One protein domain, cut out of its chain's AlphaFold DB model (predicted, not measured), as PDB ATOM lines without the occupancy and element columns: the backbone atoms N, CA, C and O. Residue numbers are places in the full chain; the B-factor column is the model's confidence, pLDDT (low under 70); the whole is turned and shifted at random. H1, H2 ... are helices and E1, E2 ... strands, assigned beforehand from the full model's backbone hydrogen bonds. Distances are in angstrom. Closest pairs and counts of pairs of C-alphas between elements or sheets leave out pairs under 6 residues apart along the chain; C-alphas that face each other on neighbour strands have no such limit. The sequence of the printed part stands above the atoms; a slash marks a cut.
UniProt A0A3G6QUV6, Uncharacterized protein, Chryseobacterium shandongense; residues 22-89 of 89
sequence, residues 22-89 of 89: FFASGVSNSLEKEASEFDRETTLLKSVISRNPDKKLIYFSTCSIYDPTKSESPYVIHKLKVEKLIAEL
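This is residues 22 to 89 of the 89 residues of an uncharacterized protein of Chryseobacterium shandongense (UniProt A0A3G6QUV6). Two long helices, H1 and H3, run side by side the same way, and the chain between them returns along one side of the pair through a short strand, E1, and a short helix, H2, which packs on the first part of H3. The first stretch, residues 22 to 34, runs along that side too, its residues 22 to 23 paired with E1, and residues 50 to 55 stick out at one end. The printed part has 68 residues, with H1, E1, H2 and H3 in that order, and is mostly helix. It is compact, with a radius of gyration of the C-alphas of 12.1 A, yet elongated, spanning 38 by 23 by 18 A.

Start from the longest helix, H1, residues 35 to 50. H3, residues 74 to 87, is close but not clearly touching: the closest C-alphas, of Phe 38 and His 78, are 6.7 A apart. The two run the same way at a shallow tilt of 15 degrees. H2, residues 63 to 66, touches H3 at its residues 76 to 80 alone, closest at the C-alphas of Ile 65 and Val 76, 5.6 A apart. H1 and H2 are apart. E1, residues 56 to 59, and H3 are near each other, with 5 pairs of C-alphas within 10 A. E1 pairs with no named strand, but look at residues 22 to 23, which pair in parallel with its residues 58 to 59. In H1 and H3 every O i to N i+4 pair is within hydrogen-bond range; H2 is too short for one.

Find C-alpha 35 at (231.723, 235.054, 212.147); from there H1 runs 22.5 A to C-alpha 50. E1 covers 9.9 A and H2 5.9 A. H3 runs 20.0 A to C-alpha 87 at (210.737, 235.727, 205.895).

The farthest C-alphas, of Asp 54 and Thr 69, are 38.1 A apart. The printed part has no cut, and no link is long. No printed residue is under 70 in pLDDT.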
ATOM      1  N   PHE A  22     213.494 250.758 211.385       98.38
ATOM      2  CA  PHE A  22     214.560 250.737 210.391       98.38
ATOM      3  C   PHE A  22     215.798 250.066 210.989       98.38
ATOM      4  O   PHE A  22     216.492 250.653 211.821       98.38
ATOM      5  N   PHE A  23     216.090 248.834 210.575       98.19
ATOM      6  CA  PHE A  23     217.277 248.101 211.009       98.19
ATOM      7  C   PHE A  23     218.470 248.404 210.094       98.19
ATOM      8  O   PHE A  23     218.747 247.684 209.138       98.19
ATOM      9  N   ALA A  24     219.190 249.482 210.397       97.12
ATOM     10  CA  ALA A  24     220.357 249.976 209.666       97.12
ATOM     11  C   ALA A  24     221.692 249.674 210.392       97.12
ATOM     12  O   ALA A  24     222.654 250.434 210.281       97.12
ATOM     13  N   SER A  25     221.746 248.568 211.146       96.62
ATOM     14  CA  SER A  25     222.904 248.137 211.951       96.62
ATOM     15  C   SER A  25     223.519 246.812 211.476       96.62
ATOM     16  O   SER A  25     224.133 246.089 212.265       96.62
ATOM     17  N   GLY A  26     223.338 246.466 210.202       94.25
ATOM     18  CA  GLY A  26     223.966 245.281 209.627       94.25
ATOM     19  C   GLY A  26     225.481 245.416 209.440       94.25
ATOM     20  O   GLY A  26     226.027 246.523 209.431       94.25
ATOM     21  N   VAL A  27     226.163 244.287 209.230       95.62
ATOM     22  CA  VAL A  27     227.573 244.262 208.813       95.62
ATOM     23  C   VAL A  27     227.716 245.087 207.533       95.62
ATOM     24  O   VAL A  27     226.965 244.899 206.572       95.62
ATOM     25  N   SER A  28     228.640 246.049 207.549       91.25
ATOM     26  CA  SER A  28     228.809 247.046 206.478       91.25
ATOM     27  C   SER A  28     230.003 246.752 205.566       91.25
ATOM     28  O   SER A  28     230.027 247.197 204.422       91.25
ATOM     29  N   ASN A  29     230.983 245.987 206.049       93.94
ATOM     30  CA  ASN A  29     232.131 245.566 205.259       93.94
ATOM     31  C   ASN A  29     231.744 244.374 204.369       93.94
ATOM     32  O   ASN A  29     231.532 243.269 204.859       93.94
ATOM     33  N   SER A  30     231.671 244.576 203.052       92.75
ATOM     34  CA  SER A  30     231.333 243.496 202.113       92.75
ATOM     35  C   SER A  30     232.426 242.431 201.972       92.75
ATOM     36  O   SER A  30     232.193 241.395 201.356       92.75
ATOM     37  N   LEU A  31     233.629 242.701 202.486       95.00
ATOM     38  CA  LEU A  31     234.749 241.759 202.528       95.00
ATOM     39  C   LEU A  31     234.870 241.068 203.893       95.00
ATOM     40  O   LEU A  31     235.876 240.405 204.137       95.00
ATOM     41  N   GLU A  32     233.878 241.238 204.774       97.38
ATOM     42  CA  GLU A  32     233.880 240.639 206.106       97.38
ATOM     43  C   GLU A  32     233.924 239.108 206.040       97.38
ATOM     44  O   GLU A  32     233.296 238.477 205.182       97.38
ATOM     45  N   LYS A  33     234.679 238.518 206.967       96.31
ATOM     46  CA  LYS A  33     234.860 237.070 207.117       96.31
ATOM     47  C   LYS A  33     234.693 236.607 208.562       96.31
ATOM     48  O   LYS A  33     234.494 235.413 208.777       96.31
ATOM     49  N   GLU A  34     234.756 237.519 209.529       97.31
ATOM     50  CA  GLU A  34     234.650 237.208 210.947       97.31
ATOM     51  C   GLU A  34     233.213 236.826 211.315       97.31
ATOM     52  O   GLU A  34     232.280 237.628 211.229       97.31
ATOM     53  N   ALA A  35     233.032 235.580 211.760       96.50
ATOM     54  CA  ALA A  35     231.723 235.054 212.147       96.50
ATOM     55  C   ALA A  35     231.074 235.853 213.291       96.50
ATOM     56  O   ALA A  35     229.858 236.032 213.309       96.50
ATOM     57  N   SER A  36     231.889 236.395 214.197       97.75
ATOM     58  CA  SER A  36     231.429 237.202 215.329       97.75
ATOM     59  C   SER A  36     230.669 238.460 214.900       97.75
ATOM     60  O   SER A  36     229.703 238.835 215.563       97.75
ATOM     61  N   GLU A  37     231.039 239.090 213.781       97.88
ATOM     62  CA  GLU A  37     230.322 240.261 213.263       97.88
ATOM     63  C   GLU A  37     228.935 239.881 212.724       97.88
ATOM     64  O   GLU A  37     227.948 240.585 212.970       97.88
ATOM     65  N   PHE A  38     228.829 238.730 212.059       98.12
ATOM     66  CA  PHE A  38     227.560 238.181 211.578       98.12
ATOM     67  C   PHE A  38     226.640 237.753 212.732       98.12
ATOM     68  O   PHE A  38     225.434 238.035 212.723       98.12
ATOM     69  N   ASP A  39     227.208 237.127 213.763       97.81
ATOM     70  CA  ASP A  39     226.485 236.717 214.968       97.81
ATOM     71  C   ASP A  39     225.984 237.926 215.764       97.81
ATOM     72  O   ASP A  39     224.853 237.921 216.266       97.81
ATOM     73  N   ARG A  40     226.786 238.996 215.832       97.81
ATOM     74  CA  ARG A  40     226.408 240.262 216.467       97.81
ATOM     75  C   ARG A  40     225.209 240.902 215.772       97.81
ATOM     76  O   ARG A  40     224.261 241.293 216.456       97.81
ATOM     77  N   GLU A  41     225.210 240.970 214.436       97.94
ATOM     78  CA  GLU A  41     224.055 241.447 213.659       97.94
ATOM     79  C   GLU A  41     222.814 240.590 213.934       97.94
ATOM     80  O   GLU A  41     221.756 241.121 214.273       97.94
ATOM     81  N   THR A  42     222.949 239.265 213.841       97.69
ATOM     82  CA  THR A  42     221.825 238.328 213.992       97.69
ATOM     83  C   THR A  42     221.215 238.387 215.393       97.69
ATOM     84  O   THR A  42     219.992 238.393 215.548       97.69
ATOM     85  N   THR A  43     222.055 238.457 216.427       98.06
ATOM     86  CA  THR A  43     221.617 238.537 217.827       98.06
ATOM     87  C   THR A  43     220.873 239.841 218.092       98.06
ATOM     88  O   THR A  43     219.793 239.829 218.691       98.06
ATOM     89  N   LEU A  44     221.409 240.963 217.604       98.25
ATOM     90  CA  LEU A  44     220.756 242.261 217.731       98.25
ATOM     91  C   LEU A  44     219.409 242.273 217.001       98.25
ATOM     92  O   LEU A  44     218.412 242.696 217.580       98.25
ATOM     93  N   LEU A  45     219.359 241.761 215.768       98.12
ATOM     94  CA  LEU A  45     218.135 241.691 214.974       98.12
ATOM     95  C   LEU A  45     217.039 240.898 215.693       98.12
ATOM     96  O   LEU A  45     215.944 241.418 215.900       98.12
ATOM     97  N   LYS A  46     217.348 239.678 216.152       97.50
ATOM     98  CA  LYS A  46     216.402 238.839 216.905       97.50
ATOM     99  C   LYS A  46     215.891 239.541 218.159       97.50
ATOM    100  O   LYS A  46     214.698 239.502 218.442       97.50
ATOM    101  N   SER A  47     216.781 240.213 218.892       98.06
ATOM    102  CA  SER A  47     216.397 240.975 220.080       98.06
ATOM    103  C   SER A  47     215.508 242.178 219.761       98.06
ATOM    104  O   SER A  47     214.702 242.565 220.604       98.06
ATOM    105  N   VAL A  48     215.692 242.831 218.615       97.56
ATOM    106  CA  VAL A  48     214.862 243.972 218.207       97.56
ATOM    107  C   VAL A  48     213.466 243.491 217.829       97.56
ATOM    108  O   VAL A  48     212.489 244.077 218.288       97.56
ATOM    109  N   ILE A  49     213.380 242.401 217.066       96.38
ATOM    110  CA  ILE A  49     212.114 241.792 216.651       96.38
ATOM    111  C   ILE A  49     211.315 241.326 217.873       96.38
ATOM    112  O   ILE A  49     210.162 241.712 218.033       96.38
ATOM    113  N   SER A  50     211.935 240.570 218.786       96.81
ATOM    114  CA  SER A  50     211.225 240.012 219.948       96.81
ATOM    115  C   SER A  50     210.677 241.073 220.903       96.81
ATOM    116  O   SER A  50     209.647 240.863 221.534       96.81
ATOM    117  N   ARG A  51     211.347 242.226 221.008       97.12
ATOM    118  CA  ARG A  51     210.903 243.350 221.848       97.12
ATOM    119  C   ARG A  51     209.834 244.218 221.186       97.12
ATOM    120  O   ARG A  51     209.294 245.096 221.850       97.12
ATOM    121  N   ASN A  52     209.572 244.033 219.894       96.81
ATOM    122  CA  ASN A  52     208.668 244.881 219.124       96.81
ATOM    123  C   ASN A  52     207.800 244.046 218.161       96.81
ATOM    124  O   ASN A  52     207.855 244.282 216.952       96.81
ATOM    125  N   PRO A  53     207.009 243.082 218.672       95.19
ATOM    126  CA  PRO A  53     206.251 242.151 217.832       95.19
ATOM    127  C   PRO A  53     205.226 242.846 216.922       95.19
ATOM    128  O   PRO A  53     204.949 242.357 215.833       95.19
ATOM    129  N   ASP A  54     204.709 244.008 217.330       96.00
ATOM    130  CA  ASP A  54     203.648 244.723 216.607       96.00
ATOM    131  C   ASP A  54     204.170 245.774 215.610       96.00
ATOM    132  O   ASP A  54     203.383 246.474 214.971       96.00
ATOM    133  N   LYS A  55     205.495 245.940 215.483       97.19
ATOM    134  CA  LYS A  55     206.091 246.972 214.619       97.19
ATOM    135  C   LYS A  55     206.536 246.402 213.282       97.19
ATOM    136  O   LYS A  55     207.112 245.321 213.198       97.19
ATOM    137  N   LYS A  56     206.377 247.194 212.222       97.06
ATOM    138  CA  LYS A  56     206.870 246.841 210.891       97.06
ATOM    139  C   LYS A  56     208.394 246.941 210.837       97.06
ATOM    140  O   LYS A  56     208.952 248.027 210.982       97.06
ATOM    141  N   LEU A  57     209.069 245.832 210.551       97.75
ATOM    142  CA  LEU A  57     210.514 245.801 210.330       97.75
ATOM    143  C   LEU A  57     210.873 246.170 208.882       97.75
ATOM    144  O   LEU A  57     210.300 245.646 207.930       97.75
ATOM    145  N   ILE A  58     211.874 247.035 208.718       97.56
ATOM    146  CA  ILE A  58     212.554 247.327 207.455       97.56
ATOM    147  C   ILE A  58     214.030 246.969 207.633       97.56
ATOM    148  O   ILE A  58     214.746 247.611 208.403       97.56
ATOM    149  N   TYR A  59     214.478 245.937 206.919       97.62
ATOM    150  CA  TYR A  59     215.858 245.458 206.925       97.62
ATOM    151  C   TYR A  59     216.588 245.870 205.644       97.62
ATOM    152  O   TYR A  59     216.028 245.795 204.551       97.62
ATOM    153  N   PHE A  60     217.854 246.271 205.776       95.75
ATOM    154  CA  PHE A  60     218.713 246.613 204.645       95.75
ATOM    155  C   PHE A  60     219.722 245.490 204.390       95.75
ATOM    156  O   PHE A  60     220.683 245.307 205.142       95.75
ATOM    157  N   SER A  61     219.485 244.748 203.308       95.00
ATOM    158  CA  SER A  61     220.399 243.722 202.806       95.00
ATOM    159  C   SER A  61     221.521 244.353 201.960       95.00
ATOM    160  O   SER A  61     222.058 245.407 202.299       95.00
ATOM    161  N   THR A  62     221.906 243.717 200.855       94.81
ATOM    162  CA  THR A  62     222.950 244.177 199.943       94.81
ATOM    163  C   THR A  62     222.584 243.876 198.495       94.81
ATOM    164  O   THR A  62     222.039 242.822 198.191       94.81
ATOM    165  N   CYS A  63     222.968 244.752 197.566       94.06
ATOM    166  CA  CYS A  63     222.886 244.443 196.134       94.06
ATOM    167  C   CYS A  63     223.906 243.374 195.703       94.06
ATOM    168  O   CYS A  63     223.772 242.808 194.622       94.06
ATOM    169  N   SER A  64     224.906 243.069 196.541       93.25
ATOM    170  CA  SER A  64     225.933 242.058 196.241       93.25
ATOM    171  C   SER A  64     225.370 240.639 196.126       93.25
ATOM    172  O   SER A  64     226.039 239.785 195.561       93.25
ATOM    173  N   ILE A  65     224.151 240.379 196.618       93.75
ATOM    174  CA  ILE A  65     223.479 239.080 196.446       93.75
ATOM    175  C   ILE A  65     223.206 238.752 194.972       93.75
ATOM    176  O   ILE A  65     223.085 237.586 194.613       93.75
ATOM    177  N   TYR A  66     223.126 239.777 194.117       93.50
ATOM    178  CA  TYR A  66     222.911 239.630 192.679       93.50
ATOM    179  C   TYR A  66     224.220 239.574 191.881       93.50
ATOM    180  O   TYR A  66     224.180 239.394 190.667       93.50
ATOM    181  N   ASP A  67     225.373 239.743 192.536       92.12
ATOM    182  CA  ASP A  67     226.685 239.623 191.907       92.12
ATOM    183  C   ASP A  67     227.140 238.152 191.963       92.12
ATOM    184  O   ASP A  67     227.537 237.670 193.031       92.12
ATOM    185  N   PRO A  68     227.115 237.412 190.836       88.69
ATOM    186  CA  PRO A  68     227.445 235.990 190.834       88.69
ATOM    187  C   PRO A  68     228.889 235.725 191.278       88.69
ATOM    188  O   PRO A  68     229.163 234.659 191.827       88.69
ATOM    189  N   THR A  69     229.793 236.701 191.122       92.06
ATOM    190  CA  THR A  69     231.203 236.582 191.527       92.06
ATOM    191  C   THR A  69     231.399 236.622 193.045       92.06
ATOM    192  O   THR A  69     232.468 236.269 193.538       92.06
ATOM    193  N   LYS A  70     230.370 237.032 193.799       89.88
ATOM    194  CA  LYS A  70     230.401 237.186 195.263       89.88
ATOM    195  C   LYS A  70     229.438 236.260 195.996       89.88
ATOM    196  O   LYS A  70     229.363 236.333 197.224       89.88
ATOM    197  N   SER A  71     228.728 235.403 195.266       89.56
ATOM    198  CA  SER A  71     227.690 234.512 195.797       89.56
ATOM    199  C   SER A  71     228.184 233.624 196.949       89.56
ATOM    200  O   SER A  71     227.451 233.397 197.908       89.56
ATOM    201  N   GLU A  72     229.452 233.208 196.911       92.81
ATOM    202  CA  GLU A  72     230.083 232.371 197.943       92.81
ATOM    203  C   GLU A  72     230.768 233.165 199.068       92.81
ATOM    204  O   GLU A  72     231.356 232.583 199.982       92.81
ATOM    205  N   SER A  73     230.721 234.501 199.037       96.38
ATOM    206  CA  SER A  73     231.331 235.300 200.101       96.38
ATOM    207  C   SER A  73     230.573 235.124 201.426       96.38
ATOM    208  O   SER A  73     229.337 235.099 201.425       96.38
ATOM    209  N   PRO A  74     231.274 235.075 202.579       97.31
ATOM    210  CA  PRO A  74     230.622 234.980 203.887       97.31
ATOM    211  C   PRO A  74     229.589 236.086 204.114       97.31
ATOM    212  O   PRO A  74     228.504 235.829 204.629       97.31
ATOM    213  N   TYR A  75     229.893 237.295 203.641       97.25
ATOM    214  CA  TYR A  75     228.999 238.443 203.676       97.25
ATOM    215  C   TYR A  75     227.682 238.214 202.916       97.25
ATOM    216  O   TYR A  75     226.609 238.441 203.474       97.25
ATOM    217  N   VAL A  76     227.733 237.743 201.661       97.06
ATOM    218  CA  VAL A  76     226.519 237.478 200.863       97.06
ATOM    219  C   VAL A  76     225.712 236.331 201.463       97.06
ATOM    220  O   VAL A  76     224.499 236.460 201.633       97.06
ATOM    221  N   ILE A  77     226.382 235.246 201.861       97.31
ATOM    222  CA  ILE A  77     225.738 234.108 202.530       97.31
ATOM    223  C   ILE A  77     225.024 234.567 203.807       97.31
ATOM    224  O   ILE A  77     223.895 234.152 204.069       97.31
ATOM    225  N   HIS A  78     225.657 235.430 204.603       97.88
ATOM    226  CA  HIS A  78     225.055 236.005 205.803       97.88
ATOM    227  C   HIS A  78     223.810 236.838 205.483       97.88
ATOM    228  O   HIS A  78     222.763 236.618 206.088       97.88
ATOM    229  N   LYS A  79     223.868 237.730 204.489       97.44
ATOM    230  CA  LYS A  79     222.709 238.544 204.091       97.44
ATOM    231  C   LYS A  79     221.521 237.694 203.634       97.44
ATOM    232  O   LYS A  79     220.411 237.914 204.112       97.44
ATOM    233  N   LEU A  80     221.762 236.653 202.836       97.12
ATOM    234  CA  LEU A  80     220.724 235.697 202.434       97.12
ATOM    235  C   LEU A  80     220.138 234.921 203.626       97.12
ATOM    236  O   LEU A  80     218.931 234.689 203.687       97.12
ATOM    237  N   LYS A  81     220.968 234.540 204.607       97.38
ATOM    238  CA  LYS A  81     220.489 233.906 205.848       97.38
ATOM    239  C   LYS A  81     219.589 234.841 206.652       97.38
ATOM    240  O   LYS A  81     218.586 234.380 207.189       97.38
ATOM    241  N   VAL A  82     219.929 236.127 206.736       97.62
ATOM    242  CA  VAL A  82     219.106 237.120 207.439       97.62
ATOM    243  C   VAL A  82     217.788 237.371 206.703       97.62
ATOM    244  O   VAL A  82     216.743 237.412 207.347       97.62
ATOM    245  N   GLU A  83     217.805 237.471 205.373       97.19
ATOM    246  CA  GLU A  83     216.577 237.572 204.571       97.19
ATOM    247  C   GLU A  83     215.647 236.381 204.817       97.19
ATOM    248  O   GLU A  83     214.463 236.568 205.100       97.19
ATOM    249  N   LYS A  84     216.198 235.161 204.791       97.44
ATOM    250  CA  LYS A  84     215.446 233.940 205.085       97.44
ATOM    251  C   LYS A  84     214.888 233.938 206.509       97.44
ATOM    252  O   LYS A  84     213.711 233.651 206.685       97.44
ATOM    253  N   LEU A  85     215.707 234.293 207.502       96.50
ATOM    254  CA  LEU A  85     215.278 234.407 208.897       96.50
ATOM    255  C   LEU A  85     214.062 235.334 209.019       96.50
ATOM    256  O   LEU A  85     213.108 234.979 209.694       96.50
ATOM    257  N   ILE A  86     214.097 236.505 208.379       96.06
ATOM    258  CA  ILE A  86     213.007 237.485 208.451       96.06
ATOM    259  C   ILE A  86     211.741 236.974 207.761       96.06
ATOM    260  O   ILE A  86     210.648 237.225 208.254       96.06
ATOM    261  N   ALA A  87     211.874 236.265 206.640       95.25
ATOM    262  CA  ALA A  87     210.737 235.727 205.895       95.25
ATOM    263  C   ALA A  87     210.015 234.567 206.607       95.25
ATOM    264  O   ALA A  87     208.878 234.260 206.259       95.25
ATOM    265  N   GLU A  88     210.677 233.907 207.560       93.19
ATOM    266  CA  GLU A  88     210.146 232.767 208.322       93.19
ATOM    267  C   GLU A  88     209.566 233.158 209.698       93.19
ATOM    268  O   GLU A  88     209.111 232.279 210.431       93.19
ATOM    269  N   LEU A  89     209.598 234.448 210.053       84.44
ATOM    270  CA  LEU A  89     208.995 235.004 211.273       84.44
ATOM    271  C   LEU A  89     207.520 235.356 211.069       84.44
ATOM    272  O   LEU A  89     206.751 235.110 212.025       84.44
TER     273      LEU A  89